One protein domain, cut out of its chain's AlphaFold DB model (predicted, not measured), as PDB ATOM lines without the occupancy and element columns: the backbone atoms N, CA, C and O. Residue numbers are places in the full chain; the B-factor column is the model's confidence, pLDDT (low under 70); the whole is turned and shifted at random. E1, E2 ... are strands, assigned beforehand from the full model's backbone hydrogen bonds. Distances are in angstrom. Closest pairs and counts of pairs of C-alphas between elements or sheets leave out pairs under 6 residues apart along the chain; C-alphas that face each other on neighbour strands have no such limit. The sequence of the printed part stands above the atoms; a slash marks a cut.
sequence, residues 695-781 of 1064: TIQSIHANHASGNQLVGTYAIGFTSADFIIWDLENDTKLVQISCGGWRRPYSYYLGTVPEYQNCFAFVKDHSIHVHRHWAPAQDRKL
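This is residues 695 to 781 of the 1064 residues of an uncharacterized protein of Hordeum vulgare subsp. vulgare (UniProt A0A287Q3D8). Two antiparallel sheets make a small, loosely formed sandwich: a twisted wall of four strands, E1 to E4, and a narrower sheet of three, E5 to E7, only partly face to face with it. The link of residues 702 to 711 reaches out at one end of the length, and the turn between E6 and E7 lies at the opposite end. The printed part has 87 residues, with no named helix and seven strands, E1 to E7 along the chain; the sheet orders are E1 - E2 - E3 - E4 and E5 - E6 - E7. The class is all strand. The whole is compact, with a radius of gyration of the C-alphas of 13.4 A, yet elongated, spanning 44 by 24 by 20 A.

The larger sheet holds E1, residues 695 to 701, E2, residues 712 to 718, E3, residues 721 to 726, and E4, residues 731 to 737. It is a meander, each strand the antiparallel neighbour of the one before, with E1 and E4 as edge strands. From edge to edge its strands' lines turn by 51 degrees. Hairpin E1 and E2 stands at 163 degrees between directions, with N 697 and O 715 within hydrogen-bond range at 2.8 A. Hairpin E2 and E3 stands at 159 degrees, with N 716 and O 723 at 3.0 A. Hairpin E3 and E4 stands at 164 degrees, with N 722 and O 736 at 2.8 A. The second meander holds E5, residues 745 to 749, E6, residues 756 to 763, and E7, residues 766 to 773. Hairpin E5 and E6 stands at 176 degrees, with N 748 and O 758 at 2.9 A; hairpin E6 and E7 stands at 171 degrees, with N 759 and O 770 at 2.8 A. Each strand of one sheet is apart from each strand of the other, E4 and E7 only just, with closest C-alphas 8.3 A apart, and E1 and E5 only just, at 8.5 A.

E1 begins at C-alpha 695, (25.277, 296.536, 15.799), and measures 18.0 A; E2 measures 19.1 A, E3 16.1 A and E4 17.6 A. E5 begins at C-alpha 745, (16.428, 307.269, 18.899), and measures 13.8 A. E6 measures 23.0 A, and E7, 22.0 A, ends at C-alpha 773, (11.634, 312.404, 1.774).

The two C-alphas farthest apart are those of Asn 707 and Asp 764, at 44.7 A. The printed part has no cut and no long link. The mean pLDDT of the printed part is 79.5; residues 702 to 711, residue 729 and residues 775 to 781 are under 70.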
ATOM      1  N   THR A 695      26.528 297.061  15.246       91.56
ATOM      2  CA  THR A 695      25.277 296.536  15.799       91.56
ATOM      3  C   THR A 695      24.178 296.716  14.768       91.56
ATOM      4  O   THR A 695      23.903 297.845  14.370       91.56
ATOM      5  N   ILE A 696      23.528 295.625  14.373       94.56
ATOM      6  CA  ILE A 696      22.373 295.656  13.469       94.56
ATOM      7  C   ILE A 696      21.123 295.673  14.341       94.56
ATOM      8  O   ILE A 696      21.005 294.849  15.235       94.56
ATOM      9  N   GLN A 697      20.223 296.629  14.145       92.25
ATOM     10  CA  GLN A 697      18.985 296.755  14.920       92.25
ATOM     11  C   GLN A 697      17.817 296.032  14.262       92.25
ATOM     12  O   GLN A 697      16.984 295.464  14.960       92.25
ATOM     13  N   SER A 698      17.736 296.080  12.935       90.31
ATOM     14  CA  SER A 698      16.657 295.457  12.175       90.31
ATOM     15  C   SER A 698      17.054 295.251  10.716       90.31
ATOM     16  O   SER A 698      18.025 295.835  10.221       90.31
ATOM     17  N   ILE A 699      16.274 294.411  10.040       90.38
ATOM     18  CA  ILE A 699      16.283 294.251   8.589       90.38
ATOM     19  C   ILE A 699      14.932 294.742   8.074       90.38
ATOM     20  O   ILE A 699      13.891 294.439   8.657       90.38
ATOM     21  N   HIS A 700      14.959 295.509   6.994       85.25
ATOM     22  CA  HIS A 700      13.776 295.989   6.301       85.25
ATOM     23  C   HIS A 700      13.789 295.436   4.876       85.25
ATOM     24  O   HIS A 700      14.664 295.788   4.087       85.25
ATOM     25  N   ALA A 701      12.849 294.549   4.566       79.25
ATOM     26  CA  ALA A 701      12.642 294.042   3.215       79.25
ATOM     27  C   ALA A 701      11.512 294.836   2.561       79.25
ATOM     28  O   ALA A 701      10.416 294.927   3.117       79.25
ATOM     29  N   ASN A 702      11.782 295.414   1.394       69.12
ATOM     30  CA  ASN A 702      10.774 296.142   0.648       69.12
ATOM     31  C   ASN A 702      10.107 295.221  -0.380       69.12
ATOM     32  O   ASN A 702      10.706 294.857  -1.391       69.12
ATOM     33  N   HIS A 703       8.856 294.846  -0.122       57.44
ATOM     34  CA  HIS A 703       8.036 294.088  -1.063       57.44
ATOM     35  C   HIS A 703       7.208 295.069  -1.898       57.44
ATOM     36  O   HIS A 703       6.047 295.337  -1.595       57.44
ATOM     37  N   ALA A 704       7.805 295.648  -2.940       47.22
ATOM     38  CA  ALA A 704       7.044 296.467  -3.874       47.22
ATOM     39  C   ALA A 704       6.107 295.567  -4.702       47.22
ATOM     40  O   ALA A 704       6.548 294.655  -5.398       47.22
ATOM     41  N   SER A 705       4.799 295.819  -4.640       36.81
ATOM     42  CA  SER A 705       3.808 295.174  -5.505       36.81
ATOM     43  C   SER A 705       3.944 295.712  -6.936       36.81
ATOM     44  O   SER A 705       3.420 296.778  -7.263       36.81
ATOM     45  N   GLY A 706       4.690 295.005  -7.785       39.12
ATOM     46  CA  GLY A 706       4.951 295.360  -9.186       39.12
ATOM     47  C   GLY A 706       6.425 295.165  -9.552       39.12
ATOM     48  O   GLY A 706       7.226 294.891  -8.672       39.12
ATOM     49  N   ASN A 707       6.794 295.310 -10.834       33.69
ATOM     50  CA  ASN A 707       8.158 295.160 -11.396       33.69
ATOM     51  C   ASN A 707       9.212 296.168 -10.839       33.69
ATOM     52  O   ASN A 707       9.989 296.761 -11.591       33.69
ATOM     53  N   GLN A 708       9.214 296.439  -9.536       40.78
ATOM     54  CA  GLN A 708      10.128 297.313  -8.812       40.78
ATOM     55  C   GLN A 708      11.129 296.487  -8.001       40.78
ATOM     56  O   GLN A 708      10.795 295.429  -7.479       40.78
ATOM     57  N   LEU A 709      12.373 296.975  -7.956       46.56
ATOM     58  CA  LEU A 709      13.521 296.335  -7.311       46.56
ATOM     59  C   LEU A 709      13.206 295.988  -5.845       46.56
ATOM     60  O   LEU A 709      12.765 296.846  -5.081       46.56
ATOM     61  N   VAL A 710      13.439 294.728  -5.475       57.12
ATOM     62  CA  VAL A 710      13.237 294.186  -4.123       57.12
ATOM     63  C   VAL A 710      14.498 294.459  -3.301       57.12
ATOM     64  O   VAL A 710      15.350 293.592  -3.147       57.12
ATOM     65  N   GLY A 711      14.638 295.682  -2.790       66.81
ATOM     66  CA  GLY A 711      15.759 296.043  -1.919       66.81
ATOM     67  C   GLY A 711      15.580 295.496  -0.499       66.81
ATOM     68  O   GLY A 711      14.508 295.628   0.100       66.81
ATOM     69  N   THR A 712      16.633 294.895   0.065       84.25
ATOM     70  CA  THR A 712      16.690 294.540   1.494       84.25
ATOM     71  C   THR A 712      17.738 295.403   2.189       84.25
ATOM     72  O   THR A 712      18.897 295.432   1.779       84.25
ATOM     73  N   TYR A 713      17.360 296.062   3.281       89.31
ATOM     74  CA  TYR A 713      18.213 297.013   3.989       89.31
ATOM     75  C   TYR A 713      18.486 296.553   5.417       89.31
ATOM     76  O   TYR A 713      17.589 296.073   6.109       89.31
ATOM     77  N   ALA A 714      19.718 296.738   5.881       91.81
ATOM     78  CA  ALA A 714      20.088 296.579   7.279       91.81
ATOM     79  C   ALA A 714      20.234 297.954   7.932       91.81
ATOM     80  O   ALA A 714      20.921 298.837   7.417       91.81
ATOM     81  N   ILE A 715      19.604 298.126   9.090       94.25
ATOM     82  CA  ILE A 715      19.653 299.369   9.859       94.25
ATOM     83  C   ILE A 715      20.424 299.113  11.138       94.25
ATOM     84  O   ILE A 715      20.169 298.133  11.841       94.25
ATOM     85  N   GLY A 716      21.356 299.994  11.477       94.44
ATOM     86  CA  GLY A 716      22.149 299.803  12.675       94.44
ATOM     87  C   GLY A 716      23.076 300.955  13.009       94.44
ATOM     88  O   GLY A 716      22.888 302.092  12.583       94.44
ATOM     89  N   PHE A 717      24.075 300.645  13.829       93.62
ATOM     90  CA  PHE A 717      25.023 301.617  14.345       93.62
ATOM     91  C   PHE A 717      26.451 301.103  14.286       93.62
ATOM     92  O   PHE A 717      26.715 299.923  14.537       93.62
ATOM     93  N   THR A 718      27.377 302.039  14.098       92.19
ATOM     94  CA  THR A 718      28.810 301.822  14.282       92.19
ATOM     95  C   THR A 718      29.388 302.933  15.124       92.19
ATOM     96  O   THR A 718      29.418 304.093  14.724       92.19
ATOM     97  N   SER A 719      29.864 302.572  16.314       88.31
ATOM     98  CA  SER A 719      30.407 303.511  17.296       88.31
ATOM     99  C   SER A 719      29.439 304.665  17.602       88.31
ATOM    100  O   SER A 719      28.521 304.490  18.405       88.31
ATOM    101  N   ALA A 720      29.640 305.830  16.982       89.81
ATOM    102  CA  ALA A 720      28.846 307.034  17.186       89.81
ATOM    103  C   ALA A 720      27.815 307.292  16.074       89.81
ATOM    104  O   ALA A 720      27.007 308.206  16.230       89.81
ATOM    105  N   ASP A 721      27.818 306.502  15.003       91.56
ATOM    106  CA  ASP A 721      27.066 306.789  13.787       91.56
ATOM    107  C   ASP A 721      25.907 305.809  13.594       91.56
ATOM    108  O   ASP A 721      26.046 304.608  13.837       91.56
ATOM    109  N   PHE A 722      24.772 306.335  13.145       93.44
ATOM    110  CA  PHE A 722      23.634 305.594  12.613       93.44
ATOM    111  C   PHE A 722      23.834 305.359  11.117       93.44
ATOM    112  O   PHE A 722      24.240 306.280  10.402       93.44
ATOM    113  N   ILE A 723      23.570 304.139  10.651       91.75
ATOM    114  CA  ILE A 723      23.819 303.729   9.270       91.75
ATOM    115  C   ILE A 723      22.627 302.939   8.717       91.75
ATOM    116  O   ILE A 723      22.113 302.031   9.374       91.75
ATOM    117  N   ILE A 724      22.247 303.266   7.478       90.69
ATOM    118  CA  ILE A 724      21.370 302.449   6.629       90.69
ATOM    119  C   ILE A 724      22.246 301.812   5.550       90.69
ATOM    120  O   ILE A 724      22.960 302.513   4.827       90.69
ATOM    121  N   TRP A 725      22.213 300.485   5.475       88.06
ATOM    122  CA  TRP A 725      23.042 299.674   4.590       88.06
ATOM    123  C   TRP A 725      22.179 298.902   3.598       88.06
ATOM    124  O   TRP A 725      21.230 298.232   4.004       88.06
ATOM    125  N   ASP A 726      22.530 298.958   2.319       82.50
ATOM    126  CA  ASP A 726      21.922 298.143   1.272       82.50
ATOM    127  C   ASP A 726      22.594 296.762   1.237       82.50
ATOM    128  O   ASP A 726      23.793 296.635   0.970       82.50
ATOM    129  N   LEU A 727      21.833 295.706   1.537       80.00
ATOM    130  CA  LEU A 727      22.356 294.341   1.576       80.00
ATOM    131  C   LEU A 727      22.580 293.741   0.187       80.00
ATOM    132  O   LEU A 727      23.338 292.769   0.088       80.00
ATOM    133  N   GLU A 728      21.922 294.251  -0.848       73.56
ATOM    134  CA  GLU A 728      22.019 293.727  -2.208       73.56
ATOM    135  C   GLU A 728      23.257 294.286  -2.911       73.56
ATOM    136  O   GLU A 728      24.085 293.515  -3.398       73.56
ATOM    137  N   ASN A 729      23.437 295.608  -2.856       67.94
ATOM    138  CA  ASN A 729      24.579 296.287  -3.476       67.94
ATOM    139  C   ASN A 729      25.826 296.356  -2.579       67.94
ATOM    140  O   ASN A 729      26.902 296.718  -3.054       67.94
ATOM    141  N   ASP A 730      25.696 295.998  -1.297       72.06
ATOM    142  CA  ASP A 730      26.756 296.095  -0.283       72.06
ATOM    143  C   ASP A 730      27.321 297.524  -0.170       72.06
ATOM    144  O   ASP A 730      28.530 297.757  -0.100       72.06
ATOM    145  N   THR A 731      26.413 298.503  -0.186       72.81
ATOM    146  CA  THR A 731      26.733 299.930  -0.144       72.81
ATOM    147  C   THR A 731      26.097 300.617   1.056       72.81
ATOM    148  O   THR A 731      25.015 300.276   1.540       72.81
ATOM    149  N   LYS A 732      26.792 301.646   1.545       80.06
ATOM    150  CA  LYS A 732      26.270 302.533   2.578       80.06
ATOM    151  C   LYS A 732      25.373 303.588   1.946       80.06
ATOM    152  O   LYS A 732      25.849 304.361   1.121       80.06
ATOM    153  N   LEU A 733      24.120 303.664   2.387       77.81
ATOM    154  CA  LEU A 733      23.162 304.653   1.886       77.81
ATOM    155  C   LEU A 733      23.204 305.943   2.703       77.81
ATOM    156  O   LEU A 733      23.345 307.036   2.160       77.81
ATOM    157  N   VAL A 734      23.102 305.813   4.027       81.62
ATOM    158  CA  VAL A 734      23.016 306.947   4.957       81.62
ATOM    159  C   VAL A 734      23.998 306.741   6.103       81.62
ATOM    160  O   VAL A 734      24.119 305.632   6.622       81.62
ATOM    161  N   GLN A 735      24.682 307.814   6.512       85.94
ATOM    162  CA  GLN A 735      25.519 307.869   7.712       85.94
ATOM    163  C   GLN A 735      25.225 309.158   8.480       85.94
ATOM    164  O   GLN A 735      25.437 310.250   7.956       85.94
ATOM    165  N   ILE A 736      24.756 309.036   9.721       88.31
ATOM    166  CA  ILE A 736      24.409 310.176  10.579       88.31
ATOM    167  C   ILE A 736      25.133 310.042  11.917       88.31
ATOM    168  O   ILE A 736      24.905 309.093  12.664       88.31
ATOM    169  N   SER A 737      25.980 311.013  12.260       88.81
ATOM    170  CA  SER A 737      26.695 311.023  13.539       88.81
ATOM    171  C   SER A 737      25.796 311.455  14.698       88.81
ATOM    172  O   SER A 737      25.544 312.640  14.911       88.81
ATOM    173  N   CYS A 738      25.349 310.484  15.497       88.94
ATOM    174  CA  CYS A 738      24.360 310.673  16.565       88.94
ATOM    175  C   CYS A 738      24.912 310.488  17.991       88.94
ATOM    176  O   CYS A 738      24.209 310.695  18.981       88.94
ATOM    177  N   GLY A 739      26.180 310.094  18.130       85.31
ATOM    178  CA  GLY A 739      26.804 309.789  19.419       85.31
ATOM    179  C   GLY A 739      26.471 308.393  19.963       85.31
ATOM    180  O   GLY A 739      26.637 308.166  21.165       85.31
ATOM    181  N   GLY A 740      26.017 307.482  19.093       86.31
ATOM    182  CA  GLY A 740      25.871 306.045  19.348       86.31
ATOM    183  C   GLY A 740      24.473 305.578  19.769       86.31
ATOM    184  O   GLY A 740      23.611 306.365  20.153       86.31
ATOM    185  N   TRP A 741      24.268 304.257  19.740       85.38
ATOM    186  CA  TRP A 741      22.954 303.602  19.879       85.38
ATOM    187  C   TRP A 741      22.335 303.628  21.283       85.38
ATOM    188  O   TRP A 741      21.174 303.278  21.455       85.38
ATOM    189  N   ARG A 742      23.093 303.993  22.325       86.56
ATOM    190  CA  ARG A 742      22.595 303.978  23.718       86.56
ATOM    191  C   ARG A 742      21.697 305.170  24.063       86.56
ATOM    192  O   ARG A 742      21.160 305.219  25.168       86.56
ATOM    193  N   ARG A 743      21.593 306.143  23.163       88.44
ATOM    194  CA  ARG A 743      20.739 307.326  23.300       88.44
ATOM    195  C   ARG A 743      19.325 306.982  22.819       88.44
ATOM    196  O   ARG A 743      19.203 306.099  21.982       88.44
ATOM    197  N   PRO A 744      18.267 307.653  23.295       90.56
ATOM    198  CA  PRO A 744      16.948 307.512  22.686       90.56
ATOM    199  C   PRO A 744      17.004 307.914  21.210       90.56
ATOM    200  O   PRO A 744      17.506 308.993  20.882       90.56
ATOM    201  N   TYR A 745      16.506 307.043  20.337       93.94
ATOM    202  CA  TYR A 745      16.428 307.269  18.899       93.94
ATOM    203  C   TYR A 745      15.169 306.624  18.320       93.94
ATOM    204  O   TYR A 745      14.596 305.720  18.924       93.94
ATOM    205  N   SER A 746      14.771 307.074  17.135       94.38
ATOM    206  CA  SER A 746      13.766 306.423  16.298       94.38
ATOM    207  C   SER A 746      14.108 306.644  14.834       94.38
ATOM    208  O   SER A 746      14.651 307.685  14.473       94.38
ATOM    209  N   TYR A 747      13.735 305.701  13.978       93.94
ATOM    210  CA  TYR A 747      13.772 305.873  12.528       93.94
ATOM    211  C   TYR A 747      12.437 305.465  11.910       93.94
ATOM    212  O   TYR A 747      11.674 304.713  12.514       93.94
ATOM    213  N   TYR A 748      12.166 305.976  10.715       91.00
ATOM    214  CA  TYR A 748      11.037 305.587   9.880       91.00
ATOM    215  C   TYR A 748      11.503 305.508   8.435       91.00
ATOM    216  O   TYR A 748      12.183 306.414   7.957       91.00
ATOM    217  N   LEU A 749      11.167 304.413   7.764       88.81
ATOM    218  CA  LEU A 749      11.541 304.160   6.379       88.81
ATOM    219  C   LEU A 749      10.265 304.085   5.548       88.81
ATOM    220  O   LEU A 749       9.296 303.445   5.958       88.81
ATOM    221  N   GLY A 750      10.257 304.781   4.415       81.44
ATOM    222  CA  GLY A 750       9.179 304.701   3.442       81.44
ATOM    223  C   GLY A 750       9.352 303.526   2.490       81.44
ATOM    224  O   GLY A 750      10.170 302.636   2.697       81.44
ATOM    225  N   THR A 751       8.583 303.565   1.404       76.88
ATOM    226  CA  THR A 751       8.615 302.534   0.360       76.88
ATOM    227  C   THR A 751       9.967 302.414  -0.318       76.88
ATOM    228  O   THR A 751      10.265 301.358  -0.842       76.88
ATOM    229  N   VAL A 752      10.784 303.467  -0.350       77.31
ATOM    230  CA  VAL A 752      12.122 303.400  -0.945       77.31
ATOM    231  C   VAL A 752      13.102 304.116  -0.010       77.31
ATOM    232  O   VAL A 752      13.223 305.345  -0.069       77.31
ATOM    233  N   PRO A 753      13.730 303.375   0.928       79.81
ATOM    234  CA  PRO A 753      14.548 303.926   2.012       79.81
ATOM    235  C   PRO A 753      15.680 304.863   1.579       79.81
ATOM    236  O   PRO A 753      16.086 305.721   2.358       79.81
ATOM    237  N   GLU A 754      16.175 304.743   0.349       75.38
ATOM    238  CA  GLU A 754      17.231 305.576  -0.233       75.38
ATOM    239  C   GLU A 754      16.864 307.059  -0.236       75.38
ATOM    240  O   GLU A 754      17.722 307.903   0.013       75.38
ATOM    241  N   TYR A 755      15.590 307.371  -0.473       73.81
ATOM    242  CA  TYR A 755      15.092 308.745  -0.514       73.81
ATOM    243  C   TYR A 755      13.852 308.983   0.352       73.81
ATOM    244  O   TYR A 755      13.338 310.095   0.385       73.81
ATOM    245  N   GLN A 756      13.378 307.967   1.074       82.50
ATOM    246  CA  GLN A 756      12.315 308.068   2.074       82.50
ATOM    247  C   GLN A 756      12.808 307.502   3.405       82.50
ATOM    248  O   GLN A 756      12.523 306.359   3.764       82.50
ATOM    249  N   ASN A 757      13.564 308.306   4.145       89.81
ATOM    250  CA  ASN A 757      14.038 307.957   5.474       89.81
ATOM    251  C   ASN A 757      13.961 309.148   6.438       89.81
ATOM    252  O   ASN A 757      14.272 310.289   6.104       89.81
ATOM    253  N   CYS A 758      13.564 308.856   7.672       91.69
ATOM    254  CA  CYS A 758      13.609 309.779   8.796       91.69
ATOM    255  C   CYS A 758      14.398 309.138   9.934       91.69
ATOM    256  O   CYS A 758      14.221 307.955  10.230       91.69
ATOM    257  N   PHE A 759      15.223 309.924  10.615       94.62
ATOM    258  CA  PHE A 759      15.958 309.512  11.801       94.62
ATOM    259  C   PHE A 759      15.980 310.639  12.830       94.62
ATOM    260  O   PHE A 759      16.295 311.780  12.509       94.62
ATOM    261  N   ALA A 760      15.654 310.317  14.077       94.06
ATOM    262  CA  ALA A 760      15.644 311.256  15.184       94.06
ATOM    263  C   ALA A 760      16.404 310.673  16.364       94.06
ATOM    264  O   ALA A 760      16.259 309.491  16.682       94.06
ATOM    265  N   PHE A 761      17.192 311.505  17.037       94.19
ATOM    266  CA  PHE A 761      17.951 311.099  18.214       94.19
ATOM    267  C   PHE A 761      18.104 312.243  19.209       94.19
ATOM    268  O   PHE A 761      18.057 313.420  18.856       94.19
ATOM    269  N   VAL A 762      18.324 311.888  20.473       90.69
ATOM    270  CA  VAL A 762      18.546 312.871  21.538       90.69
ATOM    271  C   VAL A 762      20.040 313.122  21.726       90.69
ATOM    272  O   VAL A 762      20.819 312.206  22.021       90.69
ATOM    273  N   LYS A 763      20.450 314.385  21.617       86.88
ATOM    274  CA  LYS A 763      21.811 314.839  21.913       86.88
ATOM    275  C   LYS A 763      21.756 316.224  22.540       86.88
ATOM    276  O   LYS A 763      21.018 317.084  22.083       86.88
ATOM    277  N   ASP A 764      22.519 316.394  23.619       81.44
ATOM    278  CA  ASP A 764      22.624 317.653  24.363       81.44
ATOM    279  C   ASP A 764      21.252 318.211  24.802       81.44
ATOM    280  O   ASP A 764      21.030 319.412  24.832       81.44
ATOM    281  N   HIS A 765      20.337 317.303  25.180       77.31
ATOM    282  CA  HIS A 765      18.953 317.564  25.619       77.31
ATOM    283  C   HIS A 765      17.968 318.052  24.545       77.31
ATOM    284  O   HIS A 765      16.791 318.248  24.856       77.31
ATOM    285  N   SER A 766      18.400 318.134  23.291       85.94
ATOM    286  CA  SER A 766      17.538 318.417  22.144       85.94
ATOM    287  C   SER A 766      17.309 317.173  21.292       85.94
ATOM    288  O   SER A 766      18.103 316.223  21.308       85.94
ATOM    289  N   ILE A 767      16.207 317.169  20.543       90.19
ATOM    290  CA  ILE A 767      15.895 316.129  19.564       90.19
ATOM    291  C   ILE A 767      16.400 316.617  18.208       90.19
ATOM    292  O   ILE A 767      15.896 317.595  17.667       90.19
ATOM    293  N   HIS A 768      17.398 315.935  17.662       91.12
ATOM    294  CA  HIS A 768      17.914 316.191  16.319       91.12
ATOM    295  C   HIS A 768      17.125 315.338  15.339       91.12
ATOM    296  O   HIS A 768      17.058 314.121  15.527       91.12
ATOM    297  N   VAL A 769      16.523 315.958  14.325       91.12
ATOM    298  CA  VAL A 769      15.729 315.280  13.296       91.12
ATOM    299  C   VAL A 769      16.431 315.418  11.953       91.12
ATOM    300  O   VAL A 769      16.710 316.522  11.492       91.12
ATOM    301  N   HIS A 770      16.691 314.277  11.327       90.25
ATOM    302  CA  HIS A 770      17.130 314.148   9.946       90.25
ATOM    303  C   HIS A 770      15.971 313.569   9.140       90.25
ATOM    304  O   HIS A 770      15.516 312.459   9.424       90.25
ATOM    305  N   ARG A 771      15.484 314.311   8.148       87.44
ATOM    306  CA  ARG A 771      14.378 313.899   7.286       87.44
ATOM    307  C   ARG A 771      14.796 314.010   5.830       87.44
ATOM    308  O   ARG A 771      15.105 315.094   5.353       87.44
ATOM    309  N   HIS A 772      14.757 312.896   5.114       83.88
ATOM    310  CA  HIS A 772      14.918 312.862   3.672       83.88
ATOM    311  C   HIS A 772      13.706 312.169   3.056       83.88
ATOM    312  O   HIS A 772      13.481 310.984   3.292       83.88
ATOM    313  N   TRP A 773      12.884 312.924   2.323       80.31
ATOM    314  CA  TRP A 773      11.634 312.404   1.774       80.31
ATOM    315  C   TRP A 773      11.360 312.923   0.358       80.31
ATOM    316  O   TRP A 773      10.794 313.999   0.174       80.31
ATOM    317  N   ALA A 774      11.760 312.147  -0.652       70.06
ATOM    318  CA  ALA A 774      11.511 312.413  -2.068       70.06
ATOM    319  C   ALA A 774      10.471 311.430  -2.667       70.06
ATOM    320  O   ALA A 774      10.284 310.313  -2.166       70.06
ATOM    321  N   PRO A 775       9.744 311.821  -3.729       64.50
ATOM    322  CA  PRO A 775       8.794 310.959  -4.420       64.50
ATOM    323  C   PRO A 775       9.502 309.898  -5.274       64.50
ATOM    324  O   PRO A 775      10.519 310.155  -5.910       64.50
ATOM    325  N   ALA A 776       8.908 308.703  -5.351       56.31
ATOM    326  CA  ALA A 776       9.526 307.506  -5.934       56.31
ATOM    327  C   ALA A 776       9.783 307.519  -7.456       56.31
ATOM    328  O   ALA A 776      10.269 306.534  -8.017       56.31
ATOM    329  N   GLN A 777       9.445 308.611  -8.145       52.00
ATOM    330  CA  GLN A 777       9.582 308.727  -9.599       52.00
ATOM    331  C   GLN A 777      11.001 309.147 -10.036       52.00
ATOM    332  O   GLN A 777      11.393 308.848 -11.164       52.00
ATOM    333  N   ASP A 778      11.821 309.710  -9.139       51.97
ATOM    334  CA  ASP A 778      13.177 310.200  -9.442       51.97
ATOM    335  C   ASP A 778      14.276 309.140  -9.231       51.97
ATOM    336  O   ASP A 778      15.246 309.317  -8.494       51.97
ATOM    337  N   ARG A 779      14.168 308.011  -9.946       49.72
ATOM    338  CA  ARG A 779      15.155 306.905  -9.904       49.72
ATOM    339  C   ARG A 779      16.573 307.273 -10.368       49.72
ATOM    340  O   ARG A 779      17.489 306.476 -10.185       49.72
ATOM    341  N   LYS A 780      16.775 308.447 -10.976       51.78
ATOM    342  CA  LYS A 780      18.078 308.891 -11.506       51.78
ATOM    343  C   LYS A 780      19.101 309.254 -10.422       51.78
ATOM    344  O   LYS A 780      20.235 309.541 -10.757       51.78
ATOM    345  N   LEU A 781      18.731 309.251  -9.141       51.69
ATOM    346  CA  LEU A 781      19.619 309.652  -8.041       51.69
ATOM    347  C   LEU A 781      20.422 308.497  -7.418       51.69
ATOM    348  O   LEU A 781      21.246 308.740  -6.537       51.69
TER     349      LEU A 781